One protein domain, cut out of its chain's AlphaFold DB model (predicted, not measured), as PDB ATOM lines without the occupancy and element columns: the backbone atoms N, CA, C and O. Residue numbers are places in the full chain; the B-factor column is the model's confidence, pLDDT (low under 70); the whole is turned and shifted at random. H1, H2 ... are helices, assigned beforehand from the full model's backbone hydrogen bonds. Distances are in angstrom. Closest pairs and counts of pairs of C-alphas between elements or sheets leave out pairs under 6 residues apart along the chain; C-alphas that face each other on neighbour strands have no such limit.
ATOM      1  N   TRP A  62     265.610 195.841 110.570       95.50
ATOM      2  CA  TRP A  62     266.073 197.227 110.592       95.50
ATOM      3  C   TRP A  62     265.362 198.036 111.675       95.50
ATOM      4  O   TRP A  62     266.034 198.714 112.451       95.50
ATOM      5  N   PHE A  63     264.037 197.907 111.778       94.31
ATOM      6  CA  PHE A  63     263.259 198.548 112.836       94.31
ATOM      7  C   PHE A  63     263.746 198.077 114.209       94.31
ATOM      8  O   PHE A  63     264.027 198.913 115.061       94.31
ATOM      9  N   GLU A  64     263.952 196.767 114.395       94.00
ATOM     10  CA  GLU A  64     264.441 196.189 115.662       94.00
ATOM     11  C   GLU A  64     265.804 196.772 116.052       94.00
ATOM     12  O   GLU A  64     266.020 197.221 117.182       94.00
ATOM     13  N   THR A  65     266.714 196.845 115.078       95.00
ATOM     14  CA  THR A  65     268.032 197.458 115.262       95.00
ATOM     15  C   THR A  65     267.907 198.931 115.653       95.00
ATOM     16  O   THR A  65     268.596 199.385 116.569       95.00
ATOM     17  N   MET A  66     267.041 199.693 114.980       94.62
ATOM     18  CA  MET A  66     266.847 201.113 115.277       94.62
ATOM     19  C   MET A  66     266.166 201.337 116.627       94.62
ATOM     20  O   MET A  66     266.596 202.225 117.358       94.62
ATOM     21  N   GLY A  67     265.204 200.498 117.017       94.88
ATOM     22  CA  GLY A  67     264.582 200.530 118.338       94.88
ATOM     23  C   GLY A  67     265.608 200.361 119.458       94.88
ATOM     24  O   GLY A  67     265.657 201.170 120.387       94.88
ATOM     25  N   GLY A  68     266.513 199.386 119.320       94.75
ATOM     26  CA  GLY A  68     267.630 199.200 120.249       94.75
ATOM     27  C   GLY A  68     268.595 200.392 120.282       94.75
ATOM     28  O   GLY A  68     269.003 200.830 121.361       94.75
ATOM     29  N   ARG A  69     268.937 200.965 119.120       95.81
ATOM     30  CA  ARG A  69     269.817 202.147 119.033       95.81
ATOM     31  C   ARG A  69     269.197 203.381 119.680       95.81
ATOM     32  O   ARG A  69     269.884 204.053 120.444       95.81
ATOM     33  N   ILE A  70     267.916 203.646 119.426       95.62
ATOM     34  CA  ILE A  70     267.158 204.750 120.030       95.62
ATOM     35  C   ILE A  70     267.099 204.574 121.550       95.62
ATOM     36  O   ILE A  70     267.482 205.482 122.289       95.62
ATOM     37  N   SER A  71     266.699 203.387 122.013       95.50
ATOM     38  CA  SER A  71     266.649 203.038 123.436       95.50
ATOM     39  C   SER A  71     267.997 203.292 124.123       95.50
ATOM     40  O   SER A  71     268.067 204.007 125.121       95.50
ATOM     41  N   ASN A  72     269.093 202.775 123.555       95.44
ATOM     42  CA  ASN A  72     270.437 202.937 124.108       95.44
ATOM     43  C   ASN A  72     270.929 204.396 124.076       95.44
ATOM     44  O   ASN A  72     271.529 204.859 125.048       95.44
ATOM     45  N   ALA A  73     270.682 205.135 122.992       95.44
ATOM     46  CA  ALA A  73     271.074 206.544 122.881       95.44
ATOM     47  C   ALA A  73     270.389 207.402 123.956       95.44
ATOM     48  O   ALA A  73     271.028 208.225 124.614       95.44
ATOM     49  N   ILE A  74     269.098 207.159 124.197       94.44
ATOM     50  CA  ILE A  74     268.322 207.883 125.206       94.44
ATOM     51  C   ILE A  74     268.759 207.499 126.623       94.44
ATOM     52  O   ILE A  74     268.991 208.388 127.441       94.44
ATOM     53  N   GLN A  75     268.926 206.206 126.906       94.12
ATOM     54  CA  GLN A  75     269.308 205.718 128.234       94.12
ATOM     55  C   GLN A  75     270.728 206.143 128.634       94.12
ATOM     56  O   GLN A  75     270.962 206.553 129.770       94.12
ATOM     57  N   SER A  76     271.687 206.044 127.708       93.00
ATOM     58  CA  SER A  76     273.092 206.379 127.970       93.00
ATOM     59  C   SER A  76     273.382 207.881 127.907       93.00
ATOM     60  O   SER A  76     274.425 208.324 128.392       93.00
ATOM     61  N   GLY A  77     272.491 208.666 127.287       91.50
ATOM     62  CA  GLY A  77     272.718 210.079 126.979       91.50
ATOM     63  C   GLY A  77     273.829 210.313 125.947       91.50
ATOM     64  O   GLY A  77     274.285 211.446 125.792       91.50
ATOM     65  N   LEU A  78     274.299 209.260 125.270       92.94
ATOM     66  CA  LEU A  78     275.293 209.357 124.208       92.94
ATOM     67  C   LEU A  78     274.588 209.520 122.855       92.94
ATOM     68  O   LEU A  78     273.683 208.742 122.551       92.94
ATOM     69  N   PRO A  79     275.003 210.489 122.021       90.81
ATOM     70  CA  PRO A  79     274.366 210.711 120.732       90.81
ATOM     71  C   PRO A  79     274.614 209.531 119.784       90.81
ATOM     72  O   PRO A  79     275.758 209.110 119.590       90.81
ATOM     73  N   ASP A  80     273.551 209.054 119.137       95.94
ATOM     74  CA  ASP A  80     273.618 208.144 117.992       95.94
ATOM     75  C   ASP A  80     273.015 208.857 116.771       95.94
ATOM     76  O   ASP A  80     271.798 209.020 116.714       95.94
ATOM     77  N   PRO A  81     273.823 209.261 115.772       93.88
ATOM     78  CA  PRO A  81     273.335 210.047 114.639       93.88
ATOM     79  C   PRO A  81     272.174 209.419 113.860       93.88
ATOM     80  O   PRO A  81     271.366 210.147 113.297       93.88
ATOM     81  N   ALA A  82     272.085 208.085 113.804       91.62
ATOM     82  CA  ALA A  82     270.980 207.425 113.113       91.62
ATOM     83  C   ALA A  82     269.703 207.427 113.963       91.62
ATOM     84  O   ALA A  82     268.613 207.541 113.416       91.62
ATOM     85  N   ALA A  83     269.835 207.307 115.288       93.19
ATOM     86  CA  ALA A  83     268.700 207.442 116.195       93.19
ATOM     87  C   ALA A  83     268.170 208.882 116.212       93.19
ATOM     88  O   ALA A  83     266.963 209.076 116.145       93.19
ATOM     89  N   GLU A  84     269.063 209.880 116.247       93.19
ATOM     90  CA  GLU A  84     268.681 211.299 116.194       93.19
ATOM     91  C   GLU A  84     267.909 211.622 114.913       93.19
ATOM     92  O   GLU A  84     266.847 212.226 114.985       93.19
ATOM     93  N   ALA A  85     268.379 211.145 113.756       90.12
ATOM     94  CA  ALA A  85     267.687 211.372 112.489       90.12
ATOM     95  C   ALA A  85     266.242 210.840 112.496       90.12
ATOM     96  O   ALA A  85     265.349 211.502 111.985       90.12
ATOM     97  N   ILE A  86     265.996 209.673 113.106       89.88
ATOM     98  CA  ILE A  86     264.635 209.129 113.235       89.88
ATOM     99  C   ILE A  86     263.795 209.965 114.203       89.88
ATOM    100  O   ILE A  86     262.640 210.250 113.908       89.88
ATOM    101  N   LEU A  87     264.355 210.354 115.351       90.75
ATOM    102  CA  LEU A  87     263.644 211.154 116.353       90.75
ATOM    103  C   LEU A  87     263.300 212.564 115.846       90.75
ATOM    104  O   LEU A  87     262.293 213.122 116.267       90.75
ATOM    105  N   ASP A  88     264.114 213.128 114.952       89.06
ATOM    106  CA  ASP A  88     263.862 214.433 114.330       89.06
ATOM    107  C   ASP A  88     262.775 214.368 113.238       89.06
ATOM    108  O   ASP A  88     262.095 215.361 112.978       89.06
ATOM    109  N   GLU A  89     262.634 213.218 112.571       86.12
ATOM    110  CA  GLU A  89     261.714 213.016 111.443       86.12
ATOM    111  C   GLU A  89     260.363 212.404 111.852       86.12
ATOM    112  O   GLU A  89     259.365 212.608 111.155       86.12
ATOM    113  N   SER A  90     260.314 211.683 112.977       83.38
ATOM    114  CA  SER A  90     259.120 210.970 113.429       83.38
ATOM    115  C   SER A  90     258.176 211.848 114.252       83.38
ATOM    116  O   SER A  90     258.582 212.587 115.145       83.38
ATOM    117  N   LEU A  91     256.877 211.708 113.987       83.25
ATOM    118  CA  LEU A  91     255.803 212.279 114.802       83.25
ATOM    119  C   LEU A  91     255.275 211.279 115.839       83.25
ATOM    120  O   LEU A  91     254.691 211.690 116.842       83.25
ATOM    121  N   GLN A  92     255.472 209.976 115.613       82.56
ATOM    122  CA  GLN A  92     255.052 208.908 116.530       82.56
ATOM    123  C   GLN A  92     256.074 208.620 117.636       82.56
ATOM    124  O   GLN A  92     255.719 208.025 118.659       82.56
ATOM    125  N   LEU A  93     257.337 209.007 117.433       88.88
ATOM    126  CA  LEU A  93     258.434 208.785 118.369       88.88
ATOM    127  C   LEU A  93     259.008 210.096 118.890       88.88
ATOM    128  O   LEU A  93     259.635 210.861 118.168       88.88
ATOM    129  N   ASN A  94     258.874 210.291 120.196       88.38
ATOM    130  CA  ASN A  94     259.388 211.445 120.913       88.38
ATOM    131  C   ASN A  94     260.354 210.984 122.020       88.38
ATOM    132  O   ASN A  94     260.097 210.020 122.744       88.38
ATOM    133  N   ARG A  95     261.474 211.701 122.164       93.75
ATOM    134  CA  ARG A  95     262.490 211.459 123.197       93.75
ATOM    135  C   ARG A  95     261.921 211.504 124.615       93.75
ATOM    136  O   ARG A  95     262.290 210.658 125.426       93.75
ATOM    137  N   ASP A  96     261.069 212.478 124.908       93.00
ATOM    138  CA  ASP A  96     260.501 212.700 126.237       93.00
ATOM    139  C   ASP A  96     259.623 211.515 126.659       93.00
ATOM    140  O   ASP A  96     259.725 211.063 127.797       93.00
ATOM    141  N   ASP A  97     258.847 210.938 125.732       93.81
ATOM    142  CA  ASP A  97     258.028 209.749 126.011       93.81
ATOM    143  C   ASP A  97     258.908 208.547 126.374       93.81
ATOM    144  O   ASP A  97     258.650 207.838 127.347       93.81
ATOM    145  N   ILE A  98     259.997 208.337 125.629       95.31
ATOM    146  CA  ILE A  98     260.922 207.227 125.881       95.31
ATOM    147  C   ILE A  98     261.662 207.434 127.211       95.31
ATOM    148  O   ILE A  98     261.841 206.486 127.981       95.31
ATOM    149  N   GLN A  99     262.063 208.669 127.528       96.06
ATOM    150  CA  GLN A  99     262.631 209.010 128.835       96.06
ATOM    151  C   GLN A  99     261.637 208.767 129.971       96.06
ATOM    152  O   GLN A  99     262.027 208.258 131.025       96.06
ATOM    153  N   GLU A 100     260.359 209.089 129.766       96.38
ATOM    154  CA  GLU A 100     259.308 208.807 130.738       96.38
ATOM    155  C   GLU A 100     259.162 207.298 130.967       96.38
ATOM    156  O   GLU A 100     259.097 206.855 132.113       96.38
ATOM    157  N   TRP A 101     259.191 206.487 129.909       97.00
ATOM    158  CA  TRP A 101     259.137 205.026 130.020       97.00
ATOM    159  C   TRP A 101     260.300 204.458 130.842       97.00
ATOM    160  O   TRP A 101     260.079 203.607 131.710       97.00
ATOM    161  N   PHE A 102     261.516 204.979 130.655       96.50
ATOM    162  CA  PHE A 102     262.651 204.647 131.522       96.50
ATOM    163  C   PHE A 102     262.424 205.099 132.971       96.50
ATOM    164  O   PHE A 102     262.701 204.342 133.902       96.50
ATOM    165  N   ALA A 103     261.893 206.305 133.188       96.38
ATOM    166  CA  ALA A 103     261.613 206.834 134.524       96.38
ATOM    167  C   ALA A 103     260.524 206.038 135.269       96.38
ATOM    168  O   ALA A 103     260.560 205.942 136.497       96.38
ATOM    169  N   GLN A 104     259.593 205.427 134.535       96.94
ATOM    170  CA  GLN A 104     258.589 204.498 135.062       96.94
ATOM    171  C   GLN A 104     259.180 203.124 135.437       96.94
ATOM    172  O   GLN A 104     258.483 202.300 136.031       96.94
ATOM    173  N   GLY A 105     260.458 202.872 135.131       95.69
ATOM    174  CA  GLY A 105     261.139 201.615 135.432       95.69
ATOM    175  C   GLY A 105     260.722 200.463 134.521       95.69
ATOM    176  O   GLY A 105     260.805 199.305 134.937       95.69
ATOM    177  N   LEU A 106     260.247 200.761 133.305       96.75
ATOM    178  CA  LEU A 106     259.984 199.726 132.309       96.75
ATOM    179  C   LEU A 106     261.298 199.028 131.913       96.75
ATOM    180  O   LEU A 106     262.328 199.696 131.800       96.75
ATOM    181  N   PRO A 107     261.288 197.695 131.717       94.56
ATOM    182  CA  PRO A 107     262.463 196.981 131.236       94.56
ATOM    183  C   PRO A 107     262.779 197.380 129.789       94.56
ATOM    184  O   PRO A 107     261.866 197.680 129.017       94.56
ATOM    185  N   ASP A 108     264.060 197.323 129.415       92.38
ATOM    186  CA  ASP A 108     264.546 197.733 128.088       92.38
ATOM    187  C   ASP A 108     263.787 197.042 126.944       92.38
ATOM    188  O   ASP A 108     263.458 197.679 125.950       92.38
ATOM    189  N   GLU A 109     263.451 195.761 127.107       93.44
ATOM    190  CA  GLU A 109     262.680 194.975 126.132       93.44
ATOM    191  C   GLU A 109     261.288 195.582 125.891       93.44
ATOM    192  O   GLU A 109     260.892 195.794 124.751       93.44
ATOM    193  N   ALA A 110     260.578 195.972 126.956       95.69
ATOM    194  CA  ALA A 110     259.256 196.587 126.835       95.69
ATOM    195  C   ALA A 110     259.319 197.998 126.229       95.69
ATOM    196  O   ALA A 110     258.372 198.440 125.578       95.69
ATOM    197  N   ILE A 111     260.416 198.724 126.455       95.94
ATOM    198  CA  ILE A 111     260.658 200.030 125.835       95.94
ATOM    199  C   ILE A 111     260.936 199.857 124.344       95.94
ATOM    200  O   ILE A 111     260.354 200.573 123.534       95.94
ATOM    201  N   GLN A 112     261.773 198.888 123.973       94.56
ATOM    202  CA  GLN A 112     262.050 198.565 122.575       94.56
ATOM    203  C   GLN A 112     260.781 198.129 121.843       94.56
ATOM    204  O   GLN A 112     260.528 198.643 120.759       94.56
ATOM    205  N   ASP A 113     259.941 197.292 122.454       93.62
ATOM    206  CA  ASP A 113     258.649 196.898 121.882       93.62
ATOM    207  C   ASP A 113     257.734 198.107 121.638       93.62
ATOM    208  O   ASP A 113     257.113 198.219 120.582       93.62
ATOM    209  N   LYS A 114     257.689 199.065 122.574       95.44
ATOM    210  CA  LYS A 114     256.927 200.314 122.405       95.44
ATOM    211  C   LYS A 114     257.491 201.204 121.304       95.44
ATOM    212  O   LYS A 114     256.721 201.787 120.547       95.44
ATOM    213  N   ILE A 115     258.816 201.325 121.213       94.81
ATOM    214  CA  ILE A 115     259.463 202.072 120.130       94.81
ATOM    215  C   ILE A 115     259.115 201.416 118.794       94.81
ATOM    216  O   ILE A 115     258.696 202.104 117.873       94.81
ATOM    217  N   MET A 116     259.225 200.090 118.709       92.25
ATOM    218  CA  MET A 116     258.882 199.309 117.524       92.25
ATOM    219  C   MET A 116     257.433 199.510 117.095       92.25
ATOM    220  O   MET A 116     257.186 199.779 115.923       92.25
ATOM    221  N   GLU A 117     256.486 199.424 118.029       91.44
ATOM    222  CA  GLU A 117     255.061 199.652 117.771       91.44
ATOM    223  C   GLU A 117     254.824 201.036 117.151       91.44
ATOM    224  O   GLU A 117     254.186 201.146 116.109       91.44
ATOM    225  N   ARG A 118     255.408 202.088 117.734       90.50
ATOM    226  CA  ARG A 118     255.302 203.458 117.209       90.50
ATOM    227  C   ARG A 118     255.982 203.624 115.858       90.50
ATOM    228  O   ARG A 118     255.469 204.326 114.996       90.50
ATOM    229  N   PHE A 119     257.134 202.988 115.677       87.94
ATOM    230  CA  PHE A 119     257.936 203.141 114.471       87.94
ATOM    231  C   PHE A 119     257.349 202.392 113.270       87.94
ATOM    232  O   PHE A 119     257.571 202.779 112.127       87.94
ATOM    233  N   THR A 120     256.606 201.315 113.526       90.94
ATOM    234  CA  THR A 120     256.012 200.449 112.495       90.94
ATOM    235  C   THR A 120     254.528 200.723 112.260       90.94
ATOM    236  O   THR A 120     253.885 200.029 111.472       90.94
ATOM    237  N   ASP A 121     253.980 201.755 112.905       89.44
ATOM    238  CA  ASP A 121     252.555 202.083 112.887       89.44
ATOM    239  C   ASP A 121     252.010 202.244 111.456       89.44
ATOM    240  O   ASP A 121     251.003 201.629 111.097       89.44
ATOM    241  N   HIS A 122     252.770 202.946 110.609       88.38
ATOM    242  CA  HIS A 122     252.494 203.186 109.183       88.38
ATOM    243  C   HIS A 122     252.506 201.939 108.297       88.38
ATOM    244  O   HIS A 122     252.065 201.980 107.153       88.38
ATOM    245  N   PHE A 123     253.005 200.817 108.810       89.38
ATOM    246  CA  PHE A 123     253.157 199.563 108.071       89.38
ATOM    247  C   PHE A 123     252.238 198.449 108.583       89.38
ATOM    248  O   PHE A 123     252.320 197.301 108.139       89.38
ATOM    249  N   THR A 124     251.374 198.755 109.549       86.00
ATOM    250  CA  THR A 124     250.521 197.753 110.189       86.00
ATOM    251  C   THR A 124     249.385 197.337 109.254       86.00
ATOM    252  O   THR A 124     248.595 198.169 108.823       86.00
TER     253      THR A 124
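Overview. This is residues 62 to 124 of the 200 residues of an uncharacterized protein of Lactobacillus shenzhenensis LY-73 (UniProt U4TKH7). A helical hairpin of H3 and H4 packs on the longest helix, H1, and the short helix H2 crosses H1 at nearly a right angle, making a small compact cluster of four helices. H4 crosses H1 at a steep tilt, while H3 meets H1 at residues 71 to 75 alone, and H2 and H4 keep apart. The printed part has 63 residues, with four named helices in the order H1, H2, H3, H4 and no named strand, and its class is all helix. It is compact, with a radius of gyration of the C-alphas of 10.6 A, and its rounded outline spans 28 by 23 by 19 A.

Arrangement. Begin at H1, residues 62 to 76, the hub, which touches the three other helices. Look first at H4, residues 108 to 119: it touches H1, with the closest C-alphas those of Gly 67 and Gln 112, 5.3 A apart. The two run opposite ways at a steep tilt of 55 degrees. Then find H2, residues 81 to 89, which touches H1 at the closest C-alphas of Ile 70 and Ala 83, 4.9 A apart. Their lines are about perpendicular, at 80 degrees. Residues 71 to 75 of H1 alone touch H3, residues 95 to 103, where the closest C-alphas, those of Ile 74 and Gln 99, are 6.8 A apart. H1 and H3 run the same way at a steep tilt of 68 degrees, only just short of about perpendicular. H3 and H4 form a helical hairpin, running opposite ways at a shallow tilt of 25 degrees, and touch with the closest C-alphas, those of Trp 101 and Ile 111, 6.7 A apart. H2 and H3 are close but not clearly touching, with the C-alphas of Leu 87 and Arg 95 the closest at 6.9 A; H2 and H4 are apart. The packing of the helices is mostly crossed: of the 4 pairs that touch, 1 is at a shallow tilt. In H1, H2, H3 and H4 every backbone O i to N i+4 pair is within hydrogen-bond range.

Along the chain. Find C-alpha 62 at (266.073, 197.227, 110.592); from there H1 runs 20.9 A to C-alpha 76 at (273.092, 206.379, 127.970). H2 goes from Pro 81 to Glu 89, 12.4 A, and H3 from Arg 95 to Ala 103, 12.3 A. H4 covers 16.1 A from Asp 108 to C-alpha 119 at (257.936, 203.141, 114.471).

Size, cuts and confidence. The two C-alphas farthest apart are those of Leu 78 and Thr 124, at 30.7 A. The printed part has no cut, and the links H1 to H2, H2 to H3 and H3 to H4 are tight. The mean pLDDT of the printed part is 92.7, and no printed residue is under 70.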